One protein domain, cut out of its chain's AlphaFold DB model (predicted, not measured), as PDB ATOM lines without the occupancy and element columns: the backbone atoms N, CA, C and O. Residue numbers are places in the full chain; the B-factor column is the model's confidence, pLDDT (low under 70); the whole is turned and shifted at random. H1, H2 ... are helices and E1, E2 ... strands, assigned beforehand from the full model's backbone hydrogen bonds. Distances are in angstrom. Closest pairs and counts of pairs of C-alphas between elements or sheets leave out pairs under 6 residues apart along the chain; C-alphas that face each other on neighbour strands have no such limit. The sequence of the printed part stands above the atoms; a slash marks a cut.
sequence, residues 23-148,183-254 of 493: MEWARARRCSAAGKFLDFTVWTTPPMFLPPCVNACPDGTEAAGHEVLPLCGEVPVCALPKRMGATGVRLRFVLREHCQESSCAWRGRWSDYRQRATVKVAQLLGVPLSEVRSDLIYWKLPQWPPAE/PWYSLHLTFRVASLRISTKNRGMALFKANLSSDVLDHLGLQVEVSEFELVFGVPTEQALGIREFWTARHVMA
ATOM      1  N   MET A  23      47.774  -5.351 -46.448       82.06
ATOM      2  CA  MET A  23      48.011  -6.489 -45.568       82.06
ATOM      3  C   MET A  23      46.819  -6.723 -44.628       82.06
ATOM      4  O   MET A  23      46.437  -7.874 -44.383       82.06
ATOM      5  N   GLU A  24      46.179  -5.657 -44.154       81.88
ATOM      6  CA  GLU A  24      44.916  -5.703 -43.425       81.88
ATOM      7  C   GLU A  24      43.808  -6.288 -44.296       81.88
ATOM      8  O   GLU A  24      43.137  -7.236 -43.883       81.88
ATOM      9  N   TRP A  25      43.665  -5.835 -45.542       85.88
ATOM     10  CA  TRP A  25      42.696  -6.437 -46.464       85.88
ATOM     11  C   TRP A  25      42.984  -7.904 -46.746       85.88
ATOM     12  O   TRP A  25      42.070  -8.725 -46.806       85.88
ATOM     13  N   ALA A  26      44.255  -8.287 -46.866       86.19
ATOM     14  CA  ALA A  26      44.626  -9.696 -46.940       86.19
ATOM     15  C   ALA A  26      44.218 -10.481 -45.677       86.19
ATOM     16  O   ALA A  26      43.935 -11.678 -45.759       86.19
ATOM     17  N   ARG A  27      44.144  -9.845 -44.501       86.12
ATOM     18  CA  ARG A  27      43.606 -10.463 -43.279       86.12
ATOM     19  C   ARG A  27      42.091 -10.654 -43.361       86.12
ATOM     20  O   ARG A  27      41.633 -11.753 -43.069       86.12
ATOM     21  N   ALA A  28      41.341  -9.654 -43.828       87.00
ATOM     22  CA  ALA A  28      39.898  -9.781 -44.049       87.00
ATOM     23  C   ALA A  28      39.562 -10.883 -45.074       87.00
ATOM     24  O   ALA A  28      38.672 -11.699 -44.844       87.00
ATOM     25  N   ARG A  29      40.358 -11.002 -46.145       88.38
ATOM     26  CA  ARG A  29      40.257 -12.107 -47.116       88.38
ATOM     27  C   ARG A  29      40.470 -13.474 -46.480       88.38
ATOM     28  O   ARG A  29      39.679 -14.388 -46.688       88.38
ATOM     29  N   ARG A  30      41.522 -13.610 -45.667       91.81
ATOM     30  CA  ARG A  30      41.796 -14.851 -44.926       91.81
ATOM     31  C   ARG A  30      40.687 -15.191 -43.931       91.81
ATOM     32  O   ARG A  30      40.454 -16.367 -43.690       91.81
ATOM     33  N   CYS A  31      40.006 -14.183 -43.388       90.81
ATOM     34  CA  CYS A  31      38.827 -14.348 -42.541       90.81
ATOM     35  C   CYS A  31      37.725 -15.133 -43.252       90.81
ATOM     36  O   CYS A  31      37.314 -16.191 -42.779       90.81
ATOM     37  N   SER A  32      37.317 -14.625 -44.419       88.38
ATOM     38  CA  SER A  32      36.278 -15.226 -45.254       88.38
ATOM     39  C   SER A  32      36.673 -16.630 -45.697       88.38
ATOM     40  O   SER A  32      35.927 -17.579 -45.474       88.38
ATOM     41  N   ALA A  33      37.901 -16.791 -46.201       92.31
ATOM     42  CA  ALA A  33      38.406 -18.091 -46.636       92.31
ATOM     43  C   ALA A  33      38.445 -19.139 -45.506       92.31
ATOM     44  O   ALA A  33      38.364 -20.334 -45.771       92.31
ATOM     45  N   ALA A  34      38.561 -18.703 -44.248       94.94
ATOM     46  CA  ALA A  34      38.536 -19.570 -43.074       94.94
ATOM     47  C   ALA A  34      37.121 -19.805 -42.505       94.94
ATOM     48  O   ALA A  34      37.005 -20.416 -41.442       94.94
ATOM     49  N   GLY A  35      36.063 -19.298 -43.152       93.81
ATOM     50  CA  GLY A  35      34.684 -19.388 -42.660       93.81
ATOM     51  C   GLY A  35      34.447 -18.623 -41.354       93.81
ATOM     52  O   GLY A  35      33.568 -18.988 -40.579       93.81
ATOM     53  N   LYS A  36      35.267 -17.602 -41.074       96.12
ATOM     54  CA  LYS A  36      35.177 -16.774 -39.864       96.12
ATOM     55  C   LYS A  36      34.399 -15.498 -40.131       96.12
ATOM     56  O   LYS A  36      34.331 -15.031 -41.265       96.12
ATOM     57  N   PHE A  37      33.888 -14.901 -39.061       95.31
ATOM     58  CA  PHE A  37      33.137 -13.657 -39.123       95.31
ATOM     59  C   PHE A  37      34.056 -12.446 -38.965       95.31
ATOM     60  O   PHE A  37      34.973 -12.463 -38.139       95.31
ATOM     61  N   LEU A  38      33.780 -11.378 -39.713       94.94
ATOM     62  CA  LEU A  38      34.317 -10.049 -39.425       94.94
ATOM     63  C   LEU A  38      33.430  -9.349 -38.398       94.94
ATOM     64  O   LEU A  38      32.233  -9.178 -38.625       94.94
ATOM     65  N   ASP A  39      34.009  -8.929 -37.280       94.75
ATOM     66  CA  ASP A  39      33.250  -8.332 -36.185       94.75
ATOM     67  C   ASP A  39      33.218  -6.802 -36.240       94.75
ATOM     68  O   ASP A  39      34.140  -6.117 -35.792       94.75
ATOM     69  N   PHE A  40      32.123  -6.256 -36.766       93.81
ATOM     70  CA  PHE A  40      31.929  -4.812 -36.877       93.81
ATOM     71  C   PHE A  40      31.579  -4.150 -35.542       93.81
ATOM     72  O   PHE A  40      31.508  -2.929 -35.480       93.81
ATOM     73  N   THR A  41      31.347  -4.907 -34.470       92.00
ATOM     74  CA  THR A  41      30.942  -4.350 -33.170       92.00
ATOM     75  C   THR A  41      32.121  -4.052 -32.252       92.00
ATOM     76  O   THR A  41      31.996  -3.258 -31.313       92.00
ATOM     77  N   VAL A  42      33.280  -4.656 -32.530       89.00
ATOM     78  CA  VAL A  42      34.490  -4.428 -31.747       89.00
ATOM     79  C   VAL A  42      35.095  -3.088 -32.123       89.00
ATOM     80  O   VAL A  42      35.621  -2.870 -33.220       89.00
ATOM     81  N   TRP A  43      35.075  -2.198 -31.138       78.50
ATOM     82  CA  TRP A  43      35.840  -0.970 -31.177       78.50
ATOM     83  C   TRP A  43      37.325  -1.296 -31.037       78.50
ATOM     84  O   TRP A  43      37.838  -1.488 -29.934       78.50
ATOM     85  N   THR A  44      38.036  -1.348 -32.156       72.94
ATOM     86  CA  THR A  44      39.496  -1.373 -32.129       72.94
ATOM     87  C   THR A  44      39.985   0.039 -31.835       72.94
ATOM     88  O   THR A  44      39.573   0.992 -32.501       72.94
ATOM     89  N   THR A  45      40.855   0.193 -30.837       68.75
ATOM     90  CA  THR A  45      41.547   1.464 -30.602       68.75
ATOM     91  C   THR A  45      42.210   1.933 -31.905       68.75
ATOM     92  O   THR A  45      42.834   1.105 -32.577       68.75
ATOM     93  N   PRO A  46      42.044   3.214 -32.291       59.78
ATOM     94  CA  PRO A  46      42.622   3.761 -33.515       59.78
ATOM     95  C   PRO A  46      44.134   3.513 -33.643       59.78
ATOM     96  O   PRO A  46      44.803   3.391 -32.612       59.78
ATOM     97  N   PRO A  47      44.698   3.494 -34.874       52.81
ATOM     98  CA  PRO A  47      44.023   3.721 -36.168       52.81
ATOM     99  C   PRO A  47      43.892   2.480 -37.087       52.81
ATOM    100  O   PRO A  47      43.100   2.479 -38.028       52.81
ATOM    101  N   MET A  48      44.625   1.392 -36.843       58.78
ATOM    102  CA  MET A  48      45.106   0.540 -37.951       58.78
ATOM    103  C   MET A  48      44.547  -0.885 -38.009       58.78
ATOM    104  O   MET A  48      45.268  -1.805 -38.373       58.78
ATOM    105  N   PHE A  49      43.306  -1.140 -37.597       75.06
ATOM    106  CA  PHE A  49      42.767  -2.491 -37.778       75.06
ATOM    107  C   PHE A  49      41.377  -2.463 -38.398       75.06
ATOM    108  O   PHE A  49      40.470  -1.790 -37.903       75.06
ATOM    109  N   LEU A  50      41.229  -3.184 -39.510       83.06
ATOM    110  CA  LEU A  50      39.952  -3.748 -39.941       83.06
ATOM    111  C   LEU A  50      39.296  -4.551 -38.797       83.06
ATOM    112  O   LEU A  50      40.006  -5.019 -37.896       83.06
ATOM    113  N   PRO A  51      37.965  -4.755 -38.854       88.44
ATOM    114  CA  PRO A  51      37.234  -5.630 -37.942       88.44
ATOM    115  C   PRO A  51      37.982  -6.942 -37.646       88.44
ATOM    116  O   PRO A  51      38.468  -7.591 -38.583       88.44
ATOM    117  N   PRO A  52      38.120  -7.350 -36.371       91.75
ATOM    118  CA  PRO A  52      38.804  -8.589 -36.042       91.75
ATOM    119  C   PRO A  52      38.024  -9.800 -36.561       91.75
ATOM    120  O   PRO A  52      36.799  -9.793 -36.671       91.75
ATOM    121  N   CYS A  53      38.769 -10.863 -36.854       93.88
ATOM    122  CA  CYS A  53      38.206 -12.149 -37.239       93.88
ATOM    123  C   CYS A  53      37.836 -12.966 -36.013       93.88
ATOM    124  O   CYS A  53      38.716 -13.327 -35.228       93.88
ATOM    125  N   VAL A  54      36.565 -13.329 -35.898       95.81
ATOM    126  CA  VAL A  54      36.037 -14.122 -34.788       95.81
ATOM    127  C   VAL A  54      35.437 -15.429 -35.303       95.81
ATOM    128  O   VAL A  54      34.904 -15.502 -36.409       95.81
ATOM    129  N   ASN A  55      35.560 -16.500 -34.515       97.00
ATOM    130  CA  ASN A  55      34.987 -17.801 -34.883       97.00
ATOM    131  C   ASN A  55      33.456 -17.821 -34.707       97.00
ATOM    132  O   ASN A  55      32.776 -18.602 -35.360       97.00
ATOM    133  N   ALA A  56      32.931 -16.973 -33.823       97.06
ATOM    134  CA  ALA A  56      31.511 -16.780 -33.567       97.06
ATOM    135  C   ALA A  56      31.277 -15.323 -33.149       97.06
ATOM    136  O   ALA A  56      32.188 -14.684 -32.616       97.06
ATOM    137  N   CYS A  57      30.073 -14.812 -33.394       97.00
ATOM    138  CA  CYS A  57      29.713 -13.453 -33.010       97.00
ATOM    139  C   CYS A  57      29.694 -13.293 -31.482       97.00
ATOM    140  O   CYS A  57      29.133 -14.162 -30.810       97.00
ATOM    141  N   PRO A  58      30.308 -12.230 -30.918       96.00
ATOM    142  CA  PRO A  58      30.317 -12.018 -29.473       96.00
ATOM    143  C   PRO A  58      28.920 -11.856 -28.873       96.00
ATOM    144  O   PRO A  58      27.957 -11.509 -29.563       96.00
ATOM    145  N   ASP A  59      28.830 -12.021 -27.556       95.69
ATOM    146  CA  ASP A  59      27.585 -11.818 -26.818       95.69
ATOM    147  C   ASP A  59      27.003 -10.417 -27.054       95.69
ATOM    148  O   ASP A  59      27.696  -9.399 -27.000       95.69
ATOM    149  N   GLY A  60      25.694 -10.364 -27.313       92.38
ATOM    150  CA  GLY A  60      24.992  -9.118 -27.624       92.38
ATOM    151  C   GLY A  60      25.139  -8.649 -29.074       92.38
ATOM    152  O   GLY A  60      24.739  -7.524 -29.377       92.38
ATOM    153  N   THR A  61      25.672  -9.494 -29.959       95.25
ATOM    154  CA  THR A  61      25.783  -9.266 -31.408       95.25
ATOM    155  C   THR A  61      25.111 -10.410 -32.176       95.25
ATOM    156  O   THR A  61      24.809 -11.456 -31.601       95.25
ATOM    157  N   GLU A  62      24.825 -10.221 -33.464       95.88
ATOM    158  CA  GLU A  62      24.237 -11.260 -34.317       95.88
ATOM    159  C   GLU A  62      24.981 -11.384 -35.649       95.88
ATOM    160  O   GLU A  62      25.567 -10.416 -36.145       95.88
ATOM    161  N   ALA A  63      24.908 -12.570 -36.257       96.12
ATOM    162  CA  ALA A  63      25.343 -12.770 -37.633       96.12
ATOM    163  C   ALA A  63      24.382 -12.031 -38.576       96.12
ATOM    164  O   ALA A  63      23.213 -12.398 -38.695       96.12
ATOM    165  N   ALA A  64      24.866 -10.992 -39.254       92.94
ATOM    166  CA  ALA A  64      24.042 -10.143 -40.119       92.94
ATOM    167  C   ALA A  64      24.047 -10.580 -41.597       92.94
ATOM    168  O   ALA A  64      23.673  -9.802 -42.468       92.94
ATOM    169  N   GLY A  65      24.423 -11.834 -41.866       91.25
ATOM    170  CA  GLY A  65      24.527 -12.404 -43.209       91.25
ATOM    171  C   GLY A  65      25.936 -12.306 -43.791       91.25
ATOM    172  O   GLY A  65      26.906 -12.083 -43.062       91.25
ATOM    173  N   HIS A  66      26.029 -12.516 -45.105       90.06
ATOM    174  CA  HIS A  66      27.260 -12.360 -45.873       90.06
ATOM    175  C   HIS A  66      27.271 -10.991 -46.546       90.06
ATOM    176  O   HIS A  66      26.305 -10.608 -47.203       90.06
ATOM    177  N   GLU A  67      28.371 -10.269 -46.392       89.62
ATOM    178  CA  GLU A  67      28.606  -8.993 -47.053       89.62
ATOM    179  C   GLU A  67      29.590  -9.180 -48.198       89.62
ATOM    180  O   GLU A  67      30.611  -9.856 -48.055       89.62
ATOM    181  N   VAL A  68      29.297  -8.556 -49.337       88.06
ATOM    182  CA  VAL A  68      30.197  -8.574 -50.490       88.06
ATOM    183  C   VAL A  68      31.226  -7.472 -50.305       88.06
ATOM    184  O   VAL A  68      30.986  -6.299 -50.595       88.06
ATOM    185  N   LEU A  69      32.397  -7.862 -49.821       85.31
ATOM    186  CA  LEU A  69      33.557  -6.991 -49.766       85.31
ATOM    187  C   LEU A  69      34.310  -7.097 -51.093       85.31
ATOM    188  O   LEU A  69      34.739  -8.194 -51.470       85.31
ATOM    189  N   PRO A  70      34.520  -5.989 -51.819       74.19
ATOM    190  CA  PRO A  70      35.293  -6.051 -53.047       74.19
ATOM    191  C   PRO A  70      36.708  -6.540 -52.727       74.19
ATOM    192  O   PRO A  70      37.261  -6.251 -51.667       74.19
ATOM    193  N   LEU A  71      37.254  -7.376 -53.610       75.38
ATOM    194  CA  LEU A  71      38.486  -8.155 -53.413       75.38
ATOM    195  C   LEU A  71      38.392  -9.317 -52.403       75.38
ATOM    196  O   LEU A  71      39.240 -10.206 -52.476       75.38
ATOM    197  N   CYS A  72      37.402  -9.357 -51.501       79.31
ATOM    198  CA  CYS A  72      37.247 -10.437 -50.511       79.31
ATOM    199  C   CYS A  72      36.119 -11.426 -50.804       79.31
ATOM    200  O   CYS A  72      36.119 -12.503 -50.217       79.31
ATOM    201  N   GLY A  73      35.198 -11.081 -51.703       87.00
ATOM    202  CA  GLY A  73      34.005 -11.881 -51.949       87.00
ATOM    203  C   GLY A  73      33.013 -11.772 -50.795       87.00
ATOM    204  O   GLY A  73      32.976 -10.765 -50.086       87.00
ATOM    205  N   GLU A  74      32.195 -12.804 -50.633       91.75
ATOM    206  CA  GLU A  74      31.219 -12.898 -49.552       91.75
ATOM    207  C   GLU A  74      31.918 -13.199 -48.222       91.75
ATOM    208  O   GLU A  74      32.677 -14.161 -48.094       91.75
ATOM    209  N   VAL A  75      31.683 -12.359 -47.218       91.31
ATOM    210  CA  VAL A  75      32.264 -12.513 -45.882       91.31
ATOM    211  C   VAL A  75      31.148 -12.456 -44.852       91.31
ATOM    212  O   VAL A  75      30.400 -11.479 -44.851       91.31
ATOM    213  N   PRO A  76      31.000 -13.454 -43.966       94.19
ATOM    214  CA  PRO A  76      30.007 -13.365 -42.914       94.19
ATOM    215  C   PRO A  76      30.425 -12.294 -41.898       94.19
ATOM    216  O   PRO A  76      31.608 -12.145 -41.578       94.19
ATOM    217  N   VAL A  77      29.464 -11.519 -41.401       95.69
ATOM    218  CA  VAL A  77      29.745 -10.383 -40.510       95.69
ATOM    219  C   VAL A  77      28.943 -10.457 -39.217       95.69
ATOM    220  O   VAL A  77      27.786 -10.884 -39.214       95.69
ATOM    221  N   CYS A  78      29.547 -10.005 -38.120       96.75
ATOM    222  CA  CYS A  78      28.855  -9.770 -36.858       96.75
ATOM    223  C   CYS A  78      28.513  -8.290 -36.733       96.75
ATOM    224  O   CYS A  78      29.373  -7.430 -36.935       96.75
ATOM    225  N   ALA A  79      27.262  -7.998 -36.394       96.12
ATOM    226  CA  ALA A  79      26.770  -6.641 -36.194       96.12
ATOM    227  C   ALA A  79      25.892  -6.555 -34.939       96.12
ATOM    228  O   ALA A  79      25.471  -7.566 -34.375       96.12
ATOM    229  N   LEU A  80      25.584  -5.334 -34.502       94.38
ATOM    230  CA  LEU A  80      24.636  -5.111 -33.410       94.38
ATOM    231  C   LEU A  80      23.256  -5.651 -33.792       94.38
ATOM    232  O   LEU A  80      22.843  -5.423 -34.924       94.38
ATOM    233  N   PRO A  81      22.501  -6.298 -32.893       92.44
ATOM    234  CA  PRO A  81      21.242  -6.945 -33.237       92.44
ATOM    235  C   PRO A  81      20.187  -5.948 -33.715       92.44
ATOM    236  O   PRO A  81      20.134  -4.799 -33.255       92.44
ATOM    237  N   LYS A  82      19.306  -6.389 -34.625       89.00
ATOM    238  CA  LYS A  82      18.147  -5.575 -35.015       89.00
ATOM    239  C   LYS A  82      17.232  -5.419 -33.805       89.00
ATOM    240  O   LYS A  82      16.769  -6.399 -33.226       89.00
ATOM    241  N   ARG A  83      16.924  -4.180 -33.425       83.88
ATOM    242  CA  ARG A  83      15.971  -3.922 -32.341       83.88
ATOM    243  C   ARG A  83      14.564  -3.874 -32.922       83.88
ATOM    244  O   ARG A  83      14.171  -2.874 -33.519       83.88
ATOM    245  N   MET A  84      13.808  -4.960 -32.773       68.81
ATOM    246  CA  MET A  84      12.412  -4.992 -33.216       68.81
ATOM    247  C   MET A  84      11.607  -3.873 -32.540       68.81
ATOM    248  O   MET A  84      11.716  -3.665 -31.334       68.81
ATOM    249  N   GLY A  85      10.832  -3.125 -33.331       63.44
ATOM    250  CA  GLY A  85      10.038  -1.988 -32.852       63.44
ATOM    251  C   GLY A  85      10.833  -0.711 -32.544       63.44
ATOM    252  O   GLY A  85      10.236   0.275 -32.118       63.44
ATOM    253  N   ALA A  86      12.154  -0.688 -32.754       65.88
ATOM    254  CA  ALA A  86      12.945   0.527 -32.582       65.88
ATOM    255  C   ALA A  86      12.805   1.478 -33.778       65.88
ATOM    256  O   ALA A  86      12.662   1.064 -34.929       65.88
ATOM    257  N   THR A  87      12.898   2.776 -33.495       68.94
ATOM    258  CA  THR A  87      13.018   3.812 -34.521       68.94
ATOM    259  C   THR A  87      14.333   3.633 -35.267       68.94
ATOM    260  O   THR A  87      15.388   3.602 -34.626       68.94
ATOM    261  N   GLY A  88      14.278   3.546 -36.598       72.81
ATOM    262  CA  GLY A  88      15.486   3.579 -37.412       72.81
ATOM    263  C   GLY A  88      16.259   4.874 -37.203       72.81
ATOM    264  O   GLY A  88      15.703   5.887 -36.789       72.81
ATOM    265  N   VAL A  89      17.559   4.835 -37.468       77.25
ATOM    266  CA  VAL A  89      18.387   6.034 -37.546       77.25
ATOM    267  C   VAL A  89      18.856   6.175 -38.982       77.25
ATOM    268  O   VAL A  89      19.381   5.230 -39.577       77.25
ATOM    269  N   ARG A  90      18.659   7.376 -39.525       79.25
ATOM    270  CA  ARG A  90      19.284   7.815 -40.763       79.25
ATOM    271  C   ARG A  90      20.445   8.732 -40.399       79.25
ATOM    272  O   ARG A  90      20.314   9.565 -39.516       79.25
ATOM    273  N   LEU A  91      21.592   8.552 -41.033       78.12
ATOM    274  CA  LEU A  91      22.741   9.441 -40.884       78.12
ATOM    275  C   LEU A  91      23.151   9.905 -42.260       78.12
ATOM    276  O   LEU A  91      23.231   9.080 -43.170       78.12
ATOM    277  N   ARG A  92      23.423  11.199 -42.389       79.94
ATOM    278  CA  ARG A  92      24.119  11.773 -43.532       79.94
ATOM    279  C   ARG A  92      25.275  12.602 -43.000       79.94
ATOM    280  O   ARG A  92      25.134  13.263 -41.976       79.94
ATOM    281  N   PHE A  93      26.431  12.458 -43.629       79.06
ATOM    282  CA  PHE A  93      27.612  13.248 -43.311       79.06
ATOM    283  C   PHE A  93      28.603  13.211 -44.468       79.06
ATOM    284  O   PHE A  93      28.520  12.339 -45.341       79.06
ATOM    285  N   VAL A  94      29.533  14.163 -44.470       78.69
ATOM    286  CA  VAL A  94      30.561  14.306 -45.501       78.69
ATOM    287  C   VAL A  94      31.942  14.226 -44.852       78.69
ATOM    288  O   VAL A  94      32.181  14.792 -43.796       78.69
ATOM    289  N   LEU A  95      32.869  13.492 -45.451       78.44
ATOM    290  CA  LEU A  95      34.281  13.516 -45.073       78.44
ATOM    291  C   LEU A  95      35.027  14.349 -46.096       78.44
ATOM    292  O   LEU A  95      34.768  14.190 -47.289       78.44
ATOM    293  N   ARG A  96      35.925  15.218 -45.633       80.94
ATOM    294  CA  ARG A  96      36.692  16.116 -46.491       80.94
ATOM    295  C   ARG A  96      38.172  15.836 -46.299       80.94
ATOM    296  O   ARG A  96      38.700  16.026 -45.212       80.94
ATOM    297  N   GLU A  97      38.847  15.382 -47.346       83.62
ATOM    298  CA  GLU A  97      40.303  15.252 -47.333       83.62
ATOM    299  C   GLU A  97      40.919  16.240 -48.320       83.62
ATOM    300  O   GLU A  97      40.467  16.364 -49.461       83.62
ATOM    301  N   HIS A  98      41.976  16.918 -47.878       85.19
ATOM    302  CA  HIS A  98      42.766  17.818 -48.704       85.19
ATOM    303  C   HIS A  98      44.215  17.344 -48.723       85.19
ATOM    304  O   HIS A  98      44.836  17.176 -47.675       85.19
ATOM    305  N   CYS A  99      44.753  17.129 -49.917       86.75
ATOM    306  CA  CYS A  99      46.107  16.620 -50.111       86.75
ATOM    307  C   CYS A  99      46.726  17.222 -51.372       86.75
ATOM    308  O   CYS A  99      46.023  17.658 -52.285       86.75
ATOM    309  N   GLN A 100      48.052  17.250 -51.421       88.44
ATOM    310  CA  GLN A 100      48.792  17.551 -52.644       88.44
ATOM    311  C   GLN A 100      48.822  16.318 -53.549       88.44
ATOM    312  O   GLN A 100      48.815  15.200 -53.034       88.44
ATOM    313  N   GLU A 101      48.876  16.500 -54.868       84.94
ATOM    314  CA  GLU A 101      48.910  15.426 -55.870       84.94
ATOM    315  C   GLU A 101      49.888  14.307 -55.510       84.94
ATOM    316  O   GLU A 101      49.516  13.134 -55.551       84.94
ATOM    317  N   SER A 102      51.103  14.683 -55.109       85.19
ATOM    318  CA  SER A 102      52.175  13.764 -54.716       85.19
ATOM    319  C   SER A 102      51.864  12.939 -53.457       85.19
ATOM    320  O   SER A 102      52.434  11.868 -53.255       85.19
ATOM    321  N   SER A 103      50.943  13.422 -52.623       85.12
ATOM    322  CA  SER A 103      50.596  12.876 -51.304       85.12
ATOM    323  C   SER A 103      49.203  12.236 -51.235       85.12
ATOM    324  O   SER A 103      48.878  11.585 -50.242       85.12
ATOM    325  N   CYS A 104      48.368  12.395 -52.267       85.12
ATOM    326  CA  CYS A 104      46.998  11.884 -52.287       85.12
ATOM    327  C   CYS A 104      46.957  10.357 -52.458       85.12
ATOM    328  O   CYS A 104      46.878   9.842 -53.575       85.12
ATOM    329  N   ALA A 105      46.940   9.617 -51.345       79.25
ATOM    330  CA  ALA A 105      46.965   8.150 -51.333       79.25
ATOM    331  C   ALA A 105      45.776   7.481 -52.059       79.25
ATOM    332  O   ALA A 105      45.879   6.332 -52.503       79.25
ATOM    333  N   TRP A 106      44.652   8.195 -52.185       80.94
ATOM    334  CA  TRP A 106      43.441   7.755 -52.885       80.94
ATOM    335  C   TRP A 106      43.514   7.885 -54.407       80.94
ATOM    336  O   TRP A 106      42.719   7.263 -55.121       80.94
ATOM    337  N   ARG A 107      44.443   8.685 -54.938       79.56
ATOM    338  CA  ARG A 107      44.552   8.922 -56.378       79.56
ATOM    339  C   ARG A 107      44.940   7.620 -57.085       79.56
ATOM    340  O   ARG A 107      45.906   6.962 -56.725       79.56
ATOM    341  N   GLY A 108      44.147   7.223 -58.081       78.50
ATOM    342  CA  GLY A 108      44.312   5.947 -58.793       78.50
ATOM    343  C   GLY A 108      43.718   4.719 -58.085       78.50
ATOM    344  O   GLY A 108      43.678   3.654 -58.687       78.50
ATOM    345  N   ARG A 109      43.209   4.858 -56.850       84.62
ATOM    346  CA  ARG A 109      42.558   3.782 -56.070       84.62
ATOM    347  C   ARG A 109      41.302   4.271 -55.339       84.62
ATOM    348  O   ARG A 109      41.011   3.863 -54.217       84.62
ATOM    349  N   TRP A 110      40.549   5.175 -55.963       84.62
ATOM    350  CA  TRP A 110      39.392   5.830 -55.342       84.62
ATOM    351  C   TRP A 110      38.290   4.834 -54.944       84.62
ATOM    352  O   TRP A 110      37.630   5.028 -53.923       84.62
ATOM    353  N   SER A 111      38.116   3.743 -55.699       84.69
ATOM    354  CA  SER A 111      37.177   2.661 -55.373       84.69
ATOM    355  C   SER A 111      37.531   1.999 -54.046       84.69
ATOM    356  O   SER A 111      36.668   1.841 -53.182       84.69
ATOM    357  N   ASP A 112      38.805   1.660 -53.882       85.19
ATOM    358  CA  ASP A 112      39.334   0.946 -52.722       85.19
ATOM    359  C   ASP A 112      39.309   1.853 -51.502       85.19
ATOM    360  O   ASP A 112      38.934   1.439 -50.408       85.19
ATOM    361  N   TYR A 113      39.663   3.118 -51.706       86.19
ATOM    362  CA  TYR A 113      39.618   4.142 -50.682       86.19
ATOM    363  C   TYR A 113      38.188   4.344 -50.155       86.19
ATOM    364  O   TYR A 113      37.954   4.282 -48.946       86.19
ATOM    365  N   ARG A 114      37.202   4.500 -51.052       89.94
ATOM    366  CA  ARG A 114      35.781   4.620 -50.685       89.94
ATOM    367  C   ARG A 114      35.317   3.421 -49.859       89.94
ATOM    368  O   ARG A 114      34.628   3.583 -48.854       89.94
ATOM    369  N   GLN A 115      35.697   2.212 -50.264       88.81
ATOM    370  CA  GLN A 115      35.331   0.987 -49.551       88.81
ATOM    371  C   GLN A 115      35.992   0.900 -48.175       88.81
ATOM    372  O   GLN A 115      35.314   0.584 -47.203       88.81
ATOM    373  N   ARG A 116      37.284   1.234 -48.070       88.00
ATOM    374  CA  ARG A 116      38.022   1.305 -46.796       88.00
ATOM    375  C   ARG A 116      37.326   2.229 -45.805       88.00
ATOM    376  O   ARG A 116      37.050   1.817 -44.679       88.00
ATOM    377  N   ALA A 117      36.963   3.427 -46.254       88.50
ATOM    378  CA  ALA A 117      36.215   4.375 -45.437       88.50
ATOM    379  C   ALA A 117      34.825   3.829 -45.049       88.50
ATOM    380  O   ALA A 117      34.414   3.946 -43.899       88.50
ATOM    381  N   THR A 118      34.131   3.153 -45.970       91.00
ATOM    382  CA  THR A 118      32.819   2.526 -45.709       91.00
ATOM    383  C   THR A 118      32.891   1.441 -44.637       91.00
ATOM    384  O   THR A 118      32.059   1.427 -43.734       91.00
ATOM    385  N   VAL A 119      33.906   0.574 -44.685       91.12
ATOM    386  CA  VAL A 119      34.131  -0.463 -43.664       91.12
ATOM    387  C   VAL A 119      34.381   0.151 -42.296       91.12
ATOM    388  O   VAL A 119      33.792  -0.296 -41.315       91.12
ATOM    389  N   LYS A 120      35.192   1.210 -42.227       89.44
ATOM    390  CA  LYS A 120      35.453   1.920 -40.971       89.44
ATOM    391  C   LYS A 120      34.202   2.599 -40.425       89.44
ATOM    392  O   LYS A 120      33.936   2.497 -39.237       89.44
ATOM    393  N   VAL A 121      33.384   3.224 -41.275       90.69
ATOM    394  CA  VAL A 121      32.092   3.800 -40.861       90.69
ATOM    395  C   VAL A 121      31.133   2.718 -40.354       90.69
ATOM    396  O   VAL A 121      30.479   2.908 -39.329       90.69
ATOM    397  N   ALA A 122      31.062   1.574 -41.035       92.88
ATOM    398  CA  ALA A 122      30.251   0.442 -40.602       92.88
ATOM    399  C   ALA A 122      30.715  -0.092 -39.234       92.88
ATOM    400  O   ALA A 122      29.889  -0.310 -38.349       92.88
ATOM    401  N   GLN A 123      32.032  -0.216 -39.030       92.31
ATOM    402  CA  GLN A 123      32.634  -0.666 -37.770       92.31
ATOM    403  C   GLN A 123      32.381   0.340 -36.641       92.31
ATOM    404  O   GLN A 123      31.959  -0.023 -35.547       92.31
ATOM    405  N   LEU A 124      32.567   1.629 -36.926       90.06
ATOM    406  CA  LEU A 124      32.321   2.730 -35.999       90.06
ATOM    407  C   LEU A 124      30.886   2.706 -35.445       90.06
ATOM    408  O   LEU A 124      30.651   3.054 -34.286       90.06
ATOM    409  N   LEU A 125      29.926   2.297 -36.273       91.88
ATOM    410  CA  LEU A 125      28.504   2.262 -35.937       91.88
ATOM    411  C   LEU A 125      28.010   0.885 -35.468       91.88
ATOM    412  O   LEU A 125      26.920   0.805 -34.893       91.88
ATOM    413  N   GLY A 126      28.791  -0.179 -35.668       94.00
ATOM    414  CA  GLY A 126      28.393  -1.553 -35.363       94.00
ATOM    415  C   GLY A 126      27.302  -2.091 -36.290       94.00
ATOM    416  O   GLY A 126      26.423  -2.826 -35.834       94.00
ATOM    417  N   VAL A 127      27.314  -1.693 -37.564       95.06
ATOM    418  CA  VAL A 127      26.304  -2.071 -38.567       95.06
ATOM    419  C   VAL A 127      26.922  -2.862 -39.715       95.06
ATOM    420  O   VAL A 127      28.114  -2.712 -39.978       95.06
ATOM    421  N   PRO A 128      26.137  -3.698 -40.414       94.75
ATOM    422  CA  PRO A 128      26.616  -4.374 -41.610       94.75
ATOM    423  C   PRO A 128      26.829  -3.383 -42.767       94.75
ATOM    424  O   PRO A 128      26.236  -2.302 -42.809       94.75
ATOM    425  N   LEU A 129      27.673  -3.763 -43.729       92.56
ATOM    426  CA  LEU A 129      28.028  -2.916 -44.874       92.56
ATOM    427  C   LEU A 129      26.840  -2.605 -45.778       92.56
ATOM    428  O   LEU A 129      26.733  -1.482 -46.263       92.56
ATOM    429  N   SER A 130      25.920  -3.551 -45.950       92.50
ATOM    430  CA  SER A 130      24.676  -3.357 -46.699       92.50
ATOM    431  C   SER A 130      23.807  -2.200 -46.178       92.50
ATOM    432  O   SER A 130      23.018  -1.630 -46.937       92.50
ATOM    433  N   GLU A 131      23.974  -1.796 -44.913       93.19
ATOM    434  CA  GLU A 131      23.263  -0.672 -44.285       93.19
ATOM    435  C   GLU A 131      23.993   0.681 -44.439       93.19
ATOM    436  O   GLU A 131      23.444   1.730 -44.076       93.19
ATOM    437  N   VAL A 132      25.205   0.687 -45.010       92.88
ATOM    438  CA  VAL A 132      26.019   1.882 -45.272       92.88
ATOM    439  C   VAL A 132      26.160   2.093 -46.777       92.88
ATOM    440  O   VAL A 132      26.671   1.257 -47.513       92.88
ATOM    441  N   ARG A 133      25.753   3.268 -47.253       91.25
ATOM    442  CA  ARG A 133      26.002   3.715 -48.626       91.25
ATOM    443  C   ARG A 133      26.989   4.864 -48.615       91.25
ATOM    444  O   ARG A 133      26.887   5.753 -47.776       91.25
ATOM    445  N   SER A 134      27.897   4.870 -49.580       90.50
ATOM    446  CA  SER A 134      28.891   5.929 -49.730       90.50
ATOM    447  C   SER A 134      29.016   6.368 -51.182       90.50
ATOM    448  O   SER A 134      29.008   5.510 -52.069       90.50
ATOM    449  N   ASP A 135      29.238   7.657 -51.413       88.75
ATOM    450  CA  ASP A 135      29.724   8.177 -52.694       88.75
ATOM    451  C   ASP A 135      30.961   9.047 -52.502       88.75
ATOM    452  O   ASP A 135      31.236   9.504 -51.393       88.75
ATOM    453  N   LEU A 136      31.701   9.279 -53.581       88.94
ATOM    454  CA  LEU A 136      32.959  10.012 -53.558       88.94
ATOM    455  C   LEU A 136      33.048  10.951 -54.760       88.94
ATOM    456  O   LEU A 136      32.878  10.532 -55.902       88.94
ATOM    457  N   ILE A 137      33.360  12.218 -54.496       85.12
ATOM    458  CA  ILE A 137      33.634  13.240 -55.510       85.12
ATOM    459  C   ILE A 137      34.962  13.902 -55.154       85.12
ATOM    460  O   ILE A 137      35.219  14.167 -53.985       85.12
ATOM    461  N   TYR A 138      35.803  14.191 -56.144       87.06
ATOM    462  CA  TYR A 138      37.024  14.961 -55.927       87.06
ATOM    463  C   TYR A 138      37.263  15.958 -57.052       87.06
ATOM    464  O   TYR A 138      36.790  15.774 -58.174       87.06
ATOM    465  N   TRP A 139      38.018  17.011 -56.758       87.88
ATOM    466  CA  TRP A 139      38.429  17.997 -57.750       87.88
ATOM    467  C   TRP A 139      39.767  18.632 -57.388       87.88
ATOM    468  O   TRP A 139      40.247  18.542 -56.257       87.88
ATOM    469  N   LYS A 140      40.384  19.258 -58.389       86.19
ATOM    470  CA  LYS A 140      41.676  19.932 -58.278       86.19
ATOM    471  C   LYS A 140      41.490  21.341 -57.718       86.19
ATOM    472  O   LYS A 140      40.617  22.080 -58.170       86.19
ATOM    473  N   LEU A 141      42.341  21.722 -56.778       83.00
ATOM    474  CA  LEU A 141      42.439  23.054 -56.201       83.00
ATOM    475  C   LEU A 141      43.747  23.723 -56.657       83.00
ATOM    476  O   LEU A 141      44.795  23.074 -56.691       83.00
ATOM    477  N   PRO A 142      43.719  25.024 -56.998       79.62
ATOM    478  CA  PRO A 142      44.925  25.741 -57.401       79.62
ATOM    479  C   PRO A 142      45.904  25.948 -56.232       79.62
ATOM    480  O   PRO A 142      47.110  25.948 -56.449       79.62
ATOM    481  N   GLN A 143      45.393  26.099 -55.005       82.94
ATOM    482  CA  GLN A 143      46.171  26.292 -53.776       82.94
ATOM    483  C   GLN A 143      45.356  25.866 -52.543       82.94
ATOM    484  O   GLN A 143      44.125  25.815 -52.614       82.94
ATOM    485  N   TRP A 144      46.036  25.583 -51.429       82.75
ATOM    486  CA  TRP A 144      45.426  25.314 -50.124       82.75
ATOM    487  C   TRP A 144      46.032  26.229 -49.042       82.75
ATOM    488  O   TRP A 144      47.258  26.363 -49.011       82.75
ATOM    489  N   PRO A 145      45.229  26.831 -48.141       84.19
ATOM    490  CA  PRO A 145      43.763  26.826 -48.122       84.19
ATOM    491  C   PRO A 145      43.174  27.436 -49.408       84.19
ATOM    492  O   PRO A 145      43.867  28.191 -50.100       84.19
ATOM    493  N   PRO A 146      41.934  27.077 -49.784       76.81
ATOM    494  CA  PRO A 146      41.314  27.658 -50.961       76.81
ATOM    495  C   PRO A 146      41.228  29.175 -50.759       76.81
ATOM    496  O   PRO A 146      40.965  29.637 -49.649       76.81
ATOM    497  N   ALA A 147      41.452  29.964 -51.814       77.81
ATOM    498  CA  ALA A 147      41.122  31.389 -51.765       77.81
ATOM    499  C   ALA A 147      39.650  31.553 -51.343       77.81
ATOM    500  O   ALA A 147      38.841  30.695 -51.690       77.81
ATOM    501  N   GLU A 148      39.297  32.636 -50.649       73.69
ATOM    502  CA  GLU A 148      37.928  32.897 -50.161       73.69
ATOM    503  C   GLU A 148      36.869  32.850 -51.286       73.69
ATOM    504  O   GLU A 148      35.717  32.487 -51.065       73.69
ATOM    505  N   PRO A 183      49.775  20.230 -57.543       86.12
ATOM    506  CA  PRO A 183      48.477  20.840 -57.301       86.12
ATOM    507  C   PRO A 183      47.739  20.157 -56.148       86.12
ATOM    508  O   PRO A 183      47.911  18.970 -55.884       86.12
ATOM    509  N   TRP A 184      46.852  20.901 -55.498       87.88
ATOM    510  CA  TRP A 184      46.034  20.376 -54.412       87.88
ATOM    511  C   TRP A 184      44.797  19.659 -54.947       87.88
ATOM    512  O   TRP A 184      44.309  19.958 -56.037       87.88
ATOM    513  N   TYR A 185      44.256  18.738 -54.162       86.94
ATOM    514  CA  TYR A 185      42.967  18.107 -54.401       86.94
ATOM    515  C   TYR A 185      42.096  18.200 -53.159       86.94
ATOM    516  O   TYR A 185      42.587  18.159 -52.031       86.94
ATOM    517  N   SER A 186      40.795  18.310 -53.395       85.94
ATOM    518  CA  SER A 186      39.756  18.153 -52.388       85.94
ATOM    519  C   SER A 186      38.962  16.896 -52.698       85.94
ATOM    520  O   SER A 186      38.541  16.705 -53.840       85.94
ATOM    521  N   LEU A 187      38.764  16.054 -51.693       86.25
ATOM    522  CA  LEU A 187      38.007  14.817 -51.756       86.25
ATOM    523  C   LEU A 187      36.826  14.909 -50.799       86.25
ATOM    524  O   LEU A 187      37.016  15.156 -49.615       86.25
ATOM    525  N   HIS A 188      35.619  14.679 -51.301       86.81
ATOM    526  CA  HIS A 188      34.396  14.633 -50.514       86.81
ATOM    527  C   HIS A 188      33.797  13.233 -50.567       86.81
ATOM    528  O   HIS A 188      33.363  12.778 -51.627       86.81
ATOM    529  N   LEU A 189      33.745  12.561 -49.418       86.56
ATOM    530  CA  LEU A 189      33.051  11.287 -49.266       86.56
ATOM    531  C   LEU A 189      31.736  11.517 -48.553       86.56
ATOM    532  O   LEU A 189      31.712  11.925 -47.399       86.56
ATOM    533  N   THR A 190      30.637  11.221 -49.223       86.12
ATOM    534  CA  THR A 190      29.307  11.331 -48.633       86.12
ATOM    535  C   THR A 190      28.881   9.968 -48.120       86.12
ATOM    536  O   THR A 190      29.024   8.971 -48.826       86.12
ATOM    537  N   PHE A 191      28.359   9.912 -46.900       87.56
ATOM    538  CA  PHE A 191      27.848   8.685 -46.301       87.56
ATOM    539  C   PHE A 191      26.361   8.813 -46.025       87.56
ATOM    540  O   PHE A 191      25.883   9.853 -45.576       87.56
ATOM    541  N   ARG A 192      25.633   7.723 -46.261       87.50
ATOM    542  CA  ARG A 192      24.257   7.526 -45.823       87.50
ATOM    543  C   ARG A 192      24.171   6.206 -45.082       87.50
ATOM    544  O   ARG A 192      24.383   5.157 -45.679       87.50
ATOM    545  N   VAL A 193      23.802   6.258 -43.811       88.94
ATOM    546  CA  VAL A 193      23.564   5.055 -43.005       88.94
ATOM    547  C   VAL A 193      22.089   4.983 -42.684       88.94
ATOM    548  O   VAL A 193      21.517   5.972 -42.232       88.94
ATOM    549  N   ALA A 194      21.463   3.841 -42.946       86.75
ATOM    550  CA  ALA A 194      20.068   3.601 -42.607       86.75
ATOM    551  C   ALA A 194      19.967   2.263 -41.882       86.75
ATOM    552  O   ALA A 194      20.076   1.211 -42.503       86.75
ATOM    553  N   SER A 195      19.780   2.317 -40.564       88.62
ATOM    554  CA  SER A 195      19.871   1.128 -39.720       88.62
ATOM    555  C   SER A 195      18.822   1.111 -38.614       88.62
ATOM    556  O   SER A 195      18.552   2.132 -37.980       88.62
ATOM    557  N   LEU A 196      18.279  -0.080 -38.344       89.12
ATOM    558  CA  LEU A 196      17.458  -0.388 -37.162       89.12
ATOM    559  C   LEU A 196      18.302  -0.877 -35.965       89.12
ATOM    560  O   LEU A 196      17.771  -1.153 -34.889       89.12
ATOM    561  N   ARG A 197      19.615  -1.040 -36.160       90.94
ATOM    562  CA  ARG A 197      20.572  -1.531 -35.155       90.94
ATOM    563  C   ARG A 197      21.160  -0.379 -34.340       90.94
ATOM    564  O   ARG A 197      21.564  -0.543 -33.188       90.94
ATOM    565  N   ILE A 198      21.179   0.814 -34.933       88.00
ATOM    566  CA  ILE A 198      21.696   2.034 -34.323       88.00
ATOM    567  C   ILE A 198      20.617   2.680 -33.449       88.00
ATOM    568  O   ILE A 198      19.458   2.794 -33.830       88.00
ATOM    569  N   SER A 199      21.017   3.164 -32.274       85.81
ATOM    570  CA  SER A 199      20.177   4.016 -31.425       85.81
ATOM    571  C   SER A 199      20.922   5.295 -31.062       85.81
ATOM    572  O   SER A 199      22.146   5.356 -31.158       85.81
ATOM    573  N   THR A 200      20.216   6.306 -30.560       82.12
ATOM    574  CA  THR A 200      20.845   7.543 -30.060       82.12
ATOM    575  C   THR A 200      21.806   7.318 -28.890       82.12
ATOM    576  O   THR A 200      22.609   8.202 -28.610       82.12
ATOM    577  N   LYS A 201      21.731   6.153 -28.230       84.25
ATOM    578  CA  LYS A 201      22.630   5.708 -27.156       84.25
ATOM    579  C   LYS A 201      23.835   4.905 -27.666       84.25
ATOM    580  O   LYS A 201      24.669   4.504 -26.864       84.25
ATOM    581  N   ASN A 202      23.907   4.606 -28.967       87.00
ATOM    582  CA  ASN A 202      25.061   3.926 -29.553       87.00
ATOM    583  C   ASN A 202      26.308   4.813 -29.382       87.00
ATOM    584  O   ASN A 202      26.242   6.028 -29.563       87.00
ATOM    585  N   ARG A 203      27.441   4.208 -29.013       85.25
ATOM    586  CA  ARG A 203      28.687   4.941 -28.755       85.25
ATOM    587  C   ARG A 203      29.188   5.680 -29.998       85.25
ATOM    588  O   ARG A 203      29.499   6.861 -29.892       85.25
ATOM    589  N   GLY A 204      29.191   5.031 -31.163       84.06
ATOM    590  CA  GLY A 204      29.516   5.669 -32.441       84.06
ATOM    591  C   GLY A 204      28.608   6.866 -32.721       84.06
ATOM    592  O   GLY A 204      29.077   7.932 -33.107       84.06
ATOM    593  N   MET A 205      27.316   6.748 -32.399       85.56
ATOM    594  CA  MET A 205      26.388   7.876 -32.506       85.56
ATOM    595  C   MET A 205      26.681   9.030 -31.559       85.56
ATOM    596  O   MET A 205      26.522  10.186 -31.949       85.56
ATOM    597  N   ALA A 206      27.077   8.739 -30.322       85.44
ATOM    598  CA  ALA A 206      27.478   9.775 -29.380       85.44
ATOM    599  C   ALA A 206      28.699  10.546 -29.907       85.44
ATOM    600  O   ALA A 206      28.723  11.772 -29.810       85.44
ATOM    601  N   LEU A 207      29.647   9.849 -30.541       82.50
ATOM    602  CA  LEU A 207      30.834  10.455 -31.143       82.50
ATOM    603  C   LEU A 207      30.499  11.346 -32.347       82.50
ATOM    604  O   LEU A 207      31.011  12.459 -32.429       82.50
ATOM    605  N   PHE A 208      29.588  10.922 -33.230       79.50
ATOM    606  CA  PHE A 208      29.101  11.779 -34.321       79.50
ATOM    607  C   PHE A 208      28.352  13.016 -33.803       79.50
ATOM    608  O   PHE A 208      28.552  14.118 -34.304       79.50
ATOM    609  N   LYS A 209      27.501  12.857 -32.780       78.44
ATOM    610  CA  LYS A 209      26.716  13.963 -32.201       78.44
ATOM    611  C   LYS A 209      27.549  14.978 -31.438       78.44
ATOM    612  O   LYS A 209      27.173  16.144 -31.394       78.44
ATOM    613  N   ALA A 210      28.659  14.549 -30.840       77.50
ATOM    614  CA  ALA A 210      29.599  15.456 -30.195       77.50
ATOM    615  C   ALA A 210      30.266  16.419 -31.199       77.50
ATOM    616  O   ALA A 210      31.008  17.299 -30.774       77.50
ATOM    617  N   ASN A 211      29.991  16.265 -32.505       58.19
ATOM    618  CA  ASN A 211      30.411  17.080 -33.650       58.19
ATOM    619  C   ASN A 211      31.929  17.226 -33.840       58.19
ATOM    620  O   ASN A 211      32.369  17.767 -34.841       58.19
ATOM    621  N   LEU A 212      32.729  16.760 -32.888       59.53
ATOM    622  CA  LEU A 212      34.143  17.058 -32.739       59.53
ATOM    623  C   LEU A 212      34.720  16.080 -31.707       59.53
ATOM    624  O   LEU A 212      34.865  16.416 -30.534       59.53
ATOM    625  N   SER A 213      35.077  14.866 -32.112       56.84
ATOM    626  CA  SER A 213      36.130  14.168 -31.370       56.84
ATOM    627  C   SER A 213      37.250  13.860 -32.339       56.84
ATOM    628  O   SER A 213      37.010  13.306 -33.414       56.84
ATOM    629  N   SER A 214      38.469  14.229 -31.938       63.41
ATOM    630  CA  SER A 214      39.700  13.630 -32.454       63.41
ATOM    631  C   SER A 214      39.514  12.131 -32.650       63.41
ATOM    632  O   SER A 214      39.897  11.619 -33.678       63.41
ATOM    633  N   ASP A 215      38.770  11.460 -31.772       69.62
ATOM    634  CA  ASP A 215      38.507  10.028 -31.833       69.62
ATOM    635  C   ASP A 215      37.835   9.553 -33.136       69.62
ATOM    636  O   ASP A 215      38.176   8.479 -33.626       69.62
ATOM    637  N   VAL A 216      36.897  10.314 -33.726       72.44
ATOM    638  CA  VAL A 216      36.300   9.954 -35.034       72.44
ATOM    639  C   VAL A 216      37.309  10.169 -36.154       72.44
ATOM    640  O   VAL A 216      37.410   9.334 -37.052       72.44
ATOM    641  N   LEU A 217      38.070  11.264 -36.081       71.50
ATOM    642  CA  LEU A 217      39.131  11.583 -37.037       71.50
ATOM    643  C   LEU A 217      40.238  10.525 -36.997       71.50
ATOM    644  O   LEU A 217      40.663  10.028 -38.034       71.50
ATOM    645  N   ASP A 218      40.640  10.124 -35.798       73.31
ATOM    646  CA  ASP A 218      41.655   9.120 -35.520       73.31
ATOM    647  C   ASP A 218      41.172   7.742 -35.975       73.31
ATOM    648  O   ASP A 218      41.938   6.973 -36.554       73.31
ATOM    649  N   HIS A 219      39.891   7.424 -35.750       76.06
ATOM    650  CA  HIS A 219      39.318   6.138 -36.139       76.06
ATOM    651  C   HIS A 219      39.134   5.993 -37.655       76.06
ATOM    652  O   HIS A 219      39.447   4.939 -38.213       76.06
ATOM    653  N   LEU A 220      38.603   7.024 -38.322       76.75
ATOM    654  CA  LEU A 220      38.385   7.016 -39.774       76.75
ATOM    655  C   LEU A 220      39.664   7.307 -40.557       76.75
ATOM    656  O   LEU A 220      39.777   6.941 -41.722       76.75
ATOM    657  N   GLY A 221      40.611   7.954 -39.897       70.75
ATOM    658  CA  GLY A 221      41.861   8.407 -40.454       70.75
ATOM    659  C   GLY A 221      41.760   9.646 -41.341       70.75
ATOM    660  O   GLY A 221      42.638   9.891 -42.160       70.75
ATOM    661  N   LEU A 222      40.668  10.404 -41.220       69.88
ATOM    662  CA  LEU A 222      40.296  11.473 -42.144       69.88
ATOM    663  C   LEU A 222      39.827  12.709 -41.402       69.88
ATOM    664  O   LEU A 222      39.225  12.604 -40.334       69.88
ATOM    665  N   GLN A 223      40.044  13.880 -42.006       65.44
ATOM    666  CA  GLN A 223      39.359  15.087 -41.566       65.44
ATOM    667  C   GLN A 223      37.861  14.954 -41.883       65.44
ATOM    668  O   GLN A 223      37.429  14.775 -43.022       65.44
ATOM    669  N   VAL A 224      37.049  14.934 -40.832       63.97
ATOM    670  CA  VAL A 224      35.612  14.678 -40.903       63.97
ATOM    671  C   VAL A 224      34.899  15.984 -40.611       63.97
ATOM    672  O   VAL A 224      34.988  16.504 -39.502       63.97
ATOM    673  N   GLU A 225      34.162  16.492 -41.593       65.69
ATOM    674  CA  GLU A 225      33.246  17.609 -41.397       65.69
ATOM    675  C   GLU A 225      31.814  17.077 -41.459       65.69
ATOM    676  O   GLU A 225      31.223  16.932 -42.528       65.69
ATOM    677  N   VAL A 226      31.235  16.756 -40.301       63.53
ATOM    678  CA  VAL A 226      29.867  16.228 -40.233       63.53
ATOM    679  C   VAL A 226      28.867  17.324 -40.618       63.53
ATOM    680  O   VAL A 226      28.399  18.090 -39.781       63.53
ATOM    681  N   SER A 227      28.509  17.393 -41.898       59.53
ATOM    682  CA  SER A 227      27.429  18.246 -42.393       59.53
ATOM    683  C   SER A 227      26.110  17.467 -42.481       59.53
ATOM    684  O   SER A 227      26.090  16.365 -43.022       59.53
ATOM    685  N   GLU A 228      25.008  18.074 -42.029       58.75
ATOM    686  CA  GLU A 228      23.622  17.598 -42.224       58.75
ATOM    687  C   GLU A 228      23.262  16.262 -41.544       58.75
ATOM    688  O   GLU A 228      22.982  15.247 -42.177       58.75
ATOM    689  N   PHE A 229      23.172  16.282 -40.215       64.56
ATOM    690  CA  PHE A 229      22.667  15.163 -39.422       64.56
ATOM    691  C   PHE A 229      21.127  15.166 -39.336       64.56
ATOM    692  O   PHE A 229      20.537  16.084 -38.767       64.56
ATOM    693  N   GLU A 230      20.471  14.117 -39.844       66.00
ATOM    694  CA  GLU A 230      19.004  13.985 -39.841       66.00
ATOM    695  C   GLU A 230      18.540  12.723 -39.094       66.00
ATOM    696  O   GLU A 230      18.595  11.620 -39.629       66.00
ATOM    697  N   LEU A 231      18.004  12.870 -37.879       64.19
ATOM    698  CA  LEU A 231      17.342  11.768 -37.168       64.19
ATOM    699  C   LEU A 231      15.913  11.575 -37.684       64.19
ATOM    700  O   LEU A 231      15.008  12.315 -37.306       64.19
ATOM    701  N   VAL A 232      15.702  10.540 -38.494       62.12
ATOM    702  CA  VAL A 232      14.362  10.140 -38.941       62.12
ATOM    703  C   VAL A 232      13.823   9.048 -38.026       62.12
ATOM    704  O   VAL A 232      14.323   7.931 -38.054       62.12
ATOM    705  N   PHE A 233      12.795   9.347 -37.230       61.00
ATOM    706  CA  PHE A 233      12.149   8.359 -36.362       61.00
ATOM    707  C   PHE A 233      11.037   7.607 -37.111       61.00
ATOM    708  O   PHE A 233      10.112   8.225 -37.630       61.00
ATOM    709  N   GLY A 234      11.105   6.274 -37.139       61.81
ATOM    710  CA  GLY A 234      10.078   5.400 -37.724       61.81
ATOM    711  C   GLY A 234      10.676   4.152 -38.373       61.81
ATOM    712  O   GLY A 234      11.898   4.007 -38.404       61.81
ATOM    713  N   VAL A 235       9.833   3.241 -38.875       56.25
ATOM    714  CA  VAL A 235      10.277   2.154 -39.765       56.25
ATOM    715  C   VAL A 235      10.526   2.794 -41.130       56.25
ATOM    716  O   VAL A 235       9.559   3.221 -41.765       56.25
ATOM    717  N   PRO A 236      11.780   2.926 -41.594       52.06
ATOM    718  CA  PRO A 236      12.010   3.391 -42.946       52.06
ATOM    719  C   PRO A 236      11.436   2.331 -43.889       52.06
ATOM    720  O   PRO A 236      11.927   1.205 -43.932       52.06
ATOM    721  N   THR A 237      10.366   2.654 -44.616       54.78
ATOM    722  CA  THR A 237       9.901   1.790 -45.703       54.78
ATOM    723  C   THR A 237      11.031   1.679 -46.728       54.78
ATOM    724  O   THR A 237      11.682   2.678 -47.042       54.78
ATOM    725  N   GLU A 238      11.302   0.483 -47.260       48.09
ATOM    726  CA  GLU A 238      12.347   0.288 -48.284       48.09
ATOM    727  C   GLU A 238      12.176   1.236 -49.486       48.09
ATOM    728  O   GLU A 238      13.158   1.704 -50.062       48.09
ATOM    729  N   GLN A 239      10.937   1.635 -49.790       45.66
ATOM    730  CA  GLN A 239      10.615   2.643 -50.804       45.66
ATOM    731  C   GLN A 239      11.107   4.063 -50.461       45.66
ATOM    732  O   GLN A 239      11.497   4.797 -51.364       45.66
ATOM    733  N   ALA A 240      11.188   4.454 -49.182       44.03
ATOM    734  CA  ALA A 240      11.840   5.703 -48.762       44.03
ATOM    735  C   ALA A 240      13.384   5.596 -48.771       44.03
ATOM    736  O   ALA A 240      14.104   6.598 -48.713       44.03
ATOM    737  N   LEU A 241      13.922   4.373 -48.831       46.25
ATOM    738  CA  LEU A 241      15.359   4.097 -48.878       46.25
ATOM    739  C   LEU A 241      15.902   4.076 -50.318       46.25
ATOM    740  O   LEU A 241      17.068   4.426 -50.530       46.25
ATOM    741  N   GLY A 242      15.061   3.748 -51.301       43.91
ATOM    742  CA  GLY A 242      15.416   3.635 -52.712       43.91
ATOM    743  C   GLY A 242      15.409   4.962 -53.480       43.91
ATOM    744  O   GLY A 242      14.378   5.581 -53.704       43.91
ATOM    745  N   ILE A 243      16.575   5.350 -53.993       41.94
ATOM    746  CA  ILE A 243      16.731   6.125 -55.239       41.94
ATOM    747  C   ILE A 243      16.509   7.649 -55.145       41.94
ATOM    748  O   ILE A 243      17.414   8.379 -55.545       41.94
ATOM    749  N   ARG A 244      15.408   8.184 -54.595       40.19
ATOM    750  CA  ARG A 244      15.149   9.650 -54.646       40.19
ATOM    751  C   ARG A 244      16.120  10.497 -53.811       40.19
ATOM    752  O   ARG A 244      16.520  11.572 -54.248       40.19
ATOM    753  N   GLU A 245      16.543   9.999 -52.649       41.84
ATOM    754  CA  GLU A 245      17.329  10.778 -51.675       41.84
ATOM    755  C   GLU A 245      18.823  10.907 -52.000       41.84
ATOM    756  O   GLU A 245      19.454  11.903 -51.650       41.84
ATOM    757  N   PHE A 246      19.397   9.931 -52.708       39.50
ATOM    758  CA  PHE A 246      20.802   9.994 -53.129       39.50
ATOM    759  C   PHE A 246      20.999  11.060 -54.215       39.50
ATOM    760  O   PHE A 246      21.986  11.791 -54.223       39.50
ATOM    761  N   TRP A 247      19.980  11.239 -55.061       40.53
ATOM    762  CA  TRP A 247      19.893  12.386 -55.954       40.53
ATOM    763  C   TRP A 247      19.636  13.688 -55.203       40.53
ATOM    764  O   TRP A 247      20.110  14.721 -55.660       40.53
ATOM    765  N   THR A 248      18.965  13.678 -54.047       38.28
ATOM    766  CA  THR A 248      18.781  14.903 -53.254       38.28
ATOM    767  C   THR A 248      20.064  15.354 -52.567       38.28
ATOM    768  O   THR A 248      20.267  16.547 -52.508       38.28
ATOM    769  N   ALA A 249      21.015  14.492 -52.190       34.94
ATOM    770  CA  ALA A 249      22.362  14.972 -51.819       34.94
ATOM    771  C   ALA A 249      23.069  15.672 -53.004       34.94
ATOM    772  O   ALA A 249      23.775  16.660 -52.831       34.94
ATOM    773  N   ARG A 250      22.786  15.225 -54.234       38.22
ATOM    774  CA  ARG A 250      23.201  15.893 -55.478       38.22
ATOM    775  C   ARG A 250      22.415  17.189 -55.784       38.22
ATOM    776  O   ARG A 250      22.936  18.024 -56.509       38.22
ATOM    777  N   HIS A 251      21.195  17.369 -55.251       35.88
ATOM    778  CA  HIS A 251      20.289  18.508 -55.535       35.88
ATOM    779  C   HIS A 251      20.089  19.502 -54.371       35.88
ATOM    780  O   HIS A 251      19.728  20.647 -54.619       35.88
ATOM    781  N   VAL A 252      20.348  19.131 -53.112       35.91
ATOM    782  CA  VAL A 252      20.422  20.056 -51.962       35.91
ATOM    783  C   VAL A 252      21.566  21.053 -52.192       35.91
ATOM    784  O   VAL A 252      21.468  22.204 -51.785       35.91
ATOM    785  N   MET A 253      22.554  20.679 -53.012       35.66
ATOM    786  CA  MET A 253      23.584  21.571 -53.552       35.66
ATOM    787  C   MET A 253      23.087  22.574 -54.619       35.66
ATOM    788  O   MET A 253      23.858  23.423 -55.045       35.66
ATOM    789  N   ALA A 254      21.814  22.532 -55.037       37.19
ATOM    790  CA  ALA A 254      21.258  23.413 -56.074       37.19
ATOM    791  C   ALA A 254      20.128  24.350 -55.593       37.19
ATOM    792  O   ALA A 254      19.755  25.273 -56.315       37.19
TER     793      ALA A 254
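AT A GLANCE: This is residues 23 to 148 and 183 to 254 of the 493 residues of the protein "Hypothetical protein" of Polarella glacialis (UniProt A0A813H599). What does the model look like? A long, twisted sheet of three strands, E4, E6 and E5, has H2 packed on one face, and beyond H2 lies a smaller sheet, E1, E3 and E2, with H1 packed on it. H3 and H4 pack on H2, and the last stretch ends in H5 and H6, of which H6 only grazes the long sheet. What is it made of? The printed part has 198 residues, of mixed class, with six named helices and six named strands in the order H1 E1 E2 E3 E4 H2 E5 E6 H3 H4 H5 H6; the small sheet is mixed, the long one antiparallel. How spread out is it? It is compact, with a radius of gyration of the C-alphas of 17.1 A and spans of 51 by 40 by 30 A.

HOW THE PARTS SIT: How do the first elements stand? H1, residues 23 to 33, is on the sheet of E1, residues 37 to 39, E3, residues 73 to 79, and E2, residues 62 to 69; its closest C-alphas to E3 are Ser 32 and Val 75, 4.9 A. E1 and E3 are parallel, with N 38 and O 76 at 3.0 A, within hydrogen-bond range; E2 and E3 form an antiparallel hairpin, with N 64 and O 77 at 2.9 A. What makes the next sheet? E6, residues 184 to 195, is antiparallel to E4, residues 89 to 100, with N 95 and O 189 at 2.8 A, and to E5, residues 132 to 141, with N 137 and O 188 at 2.9 A. H2, residues 110 to 125, makes two layers with it, a helix on one face of a sheet, over E6 and E5 at a height of 8.7 A; E4, H2 and E5 form a split strand-helix-strand unit, E6 between its strands, with a right-handed crossover. Where do the later helices stand? H3, residues 203 to 209, touches residues 124 to 125 of H2 alone, Leu 125 and Gly 204 having the closest C-alphas, 5.0 A. H4, residues 214 to 220, touches residues 117 to 124 of H2 alone, the C-alphas of Lys 120 and Leu 220 closest at 6.0 A. H5, residues 238 to 241, and H6, residues 244 to 252, meet only through their link. Are the helix backbones complete? Every O i to N i+4 pair is within hydrogen-bond range in H1, H2, H3 and H4, and 4 of 5 in H6; H5 is too short for such a pair.

IN THESE COORDINATES: Where are the anchors? C-alpha 23 of H1 is at (48.011, -6.489, -45.568) and C-alpha 252 of H6 at (20.422, 20.056, -51.962). Which elements are long? E4 measures 35.8 A from first to last C-alpha, E6 35.6 A, E5 28.9 A and H2 22.5 A.

THE WHOLE: Is anything missing? Residues 149 to 182 are not printed, and C-alphas 148 and 183 are 17.5 A apart. Which links are long? Those from E1 to E2, 22 residues, and H4 to H5, 17 residues. Where is confidence low? The pLDDT is under 70 at 46 residues, among them 222 to 254.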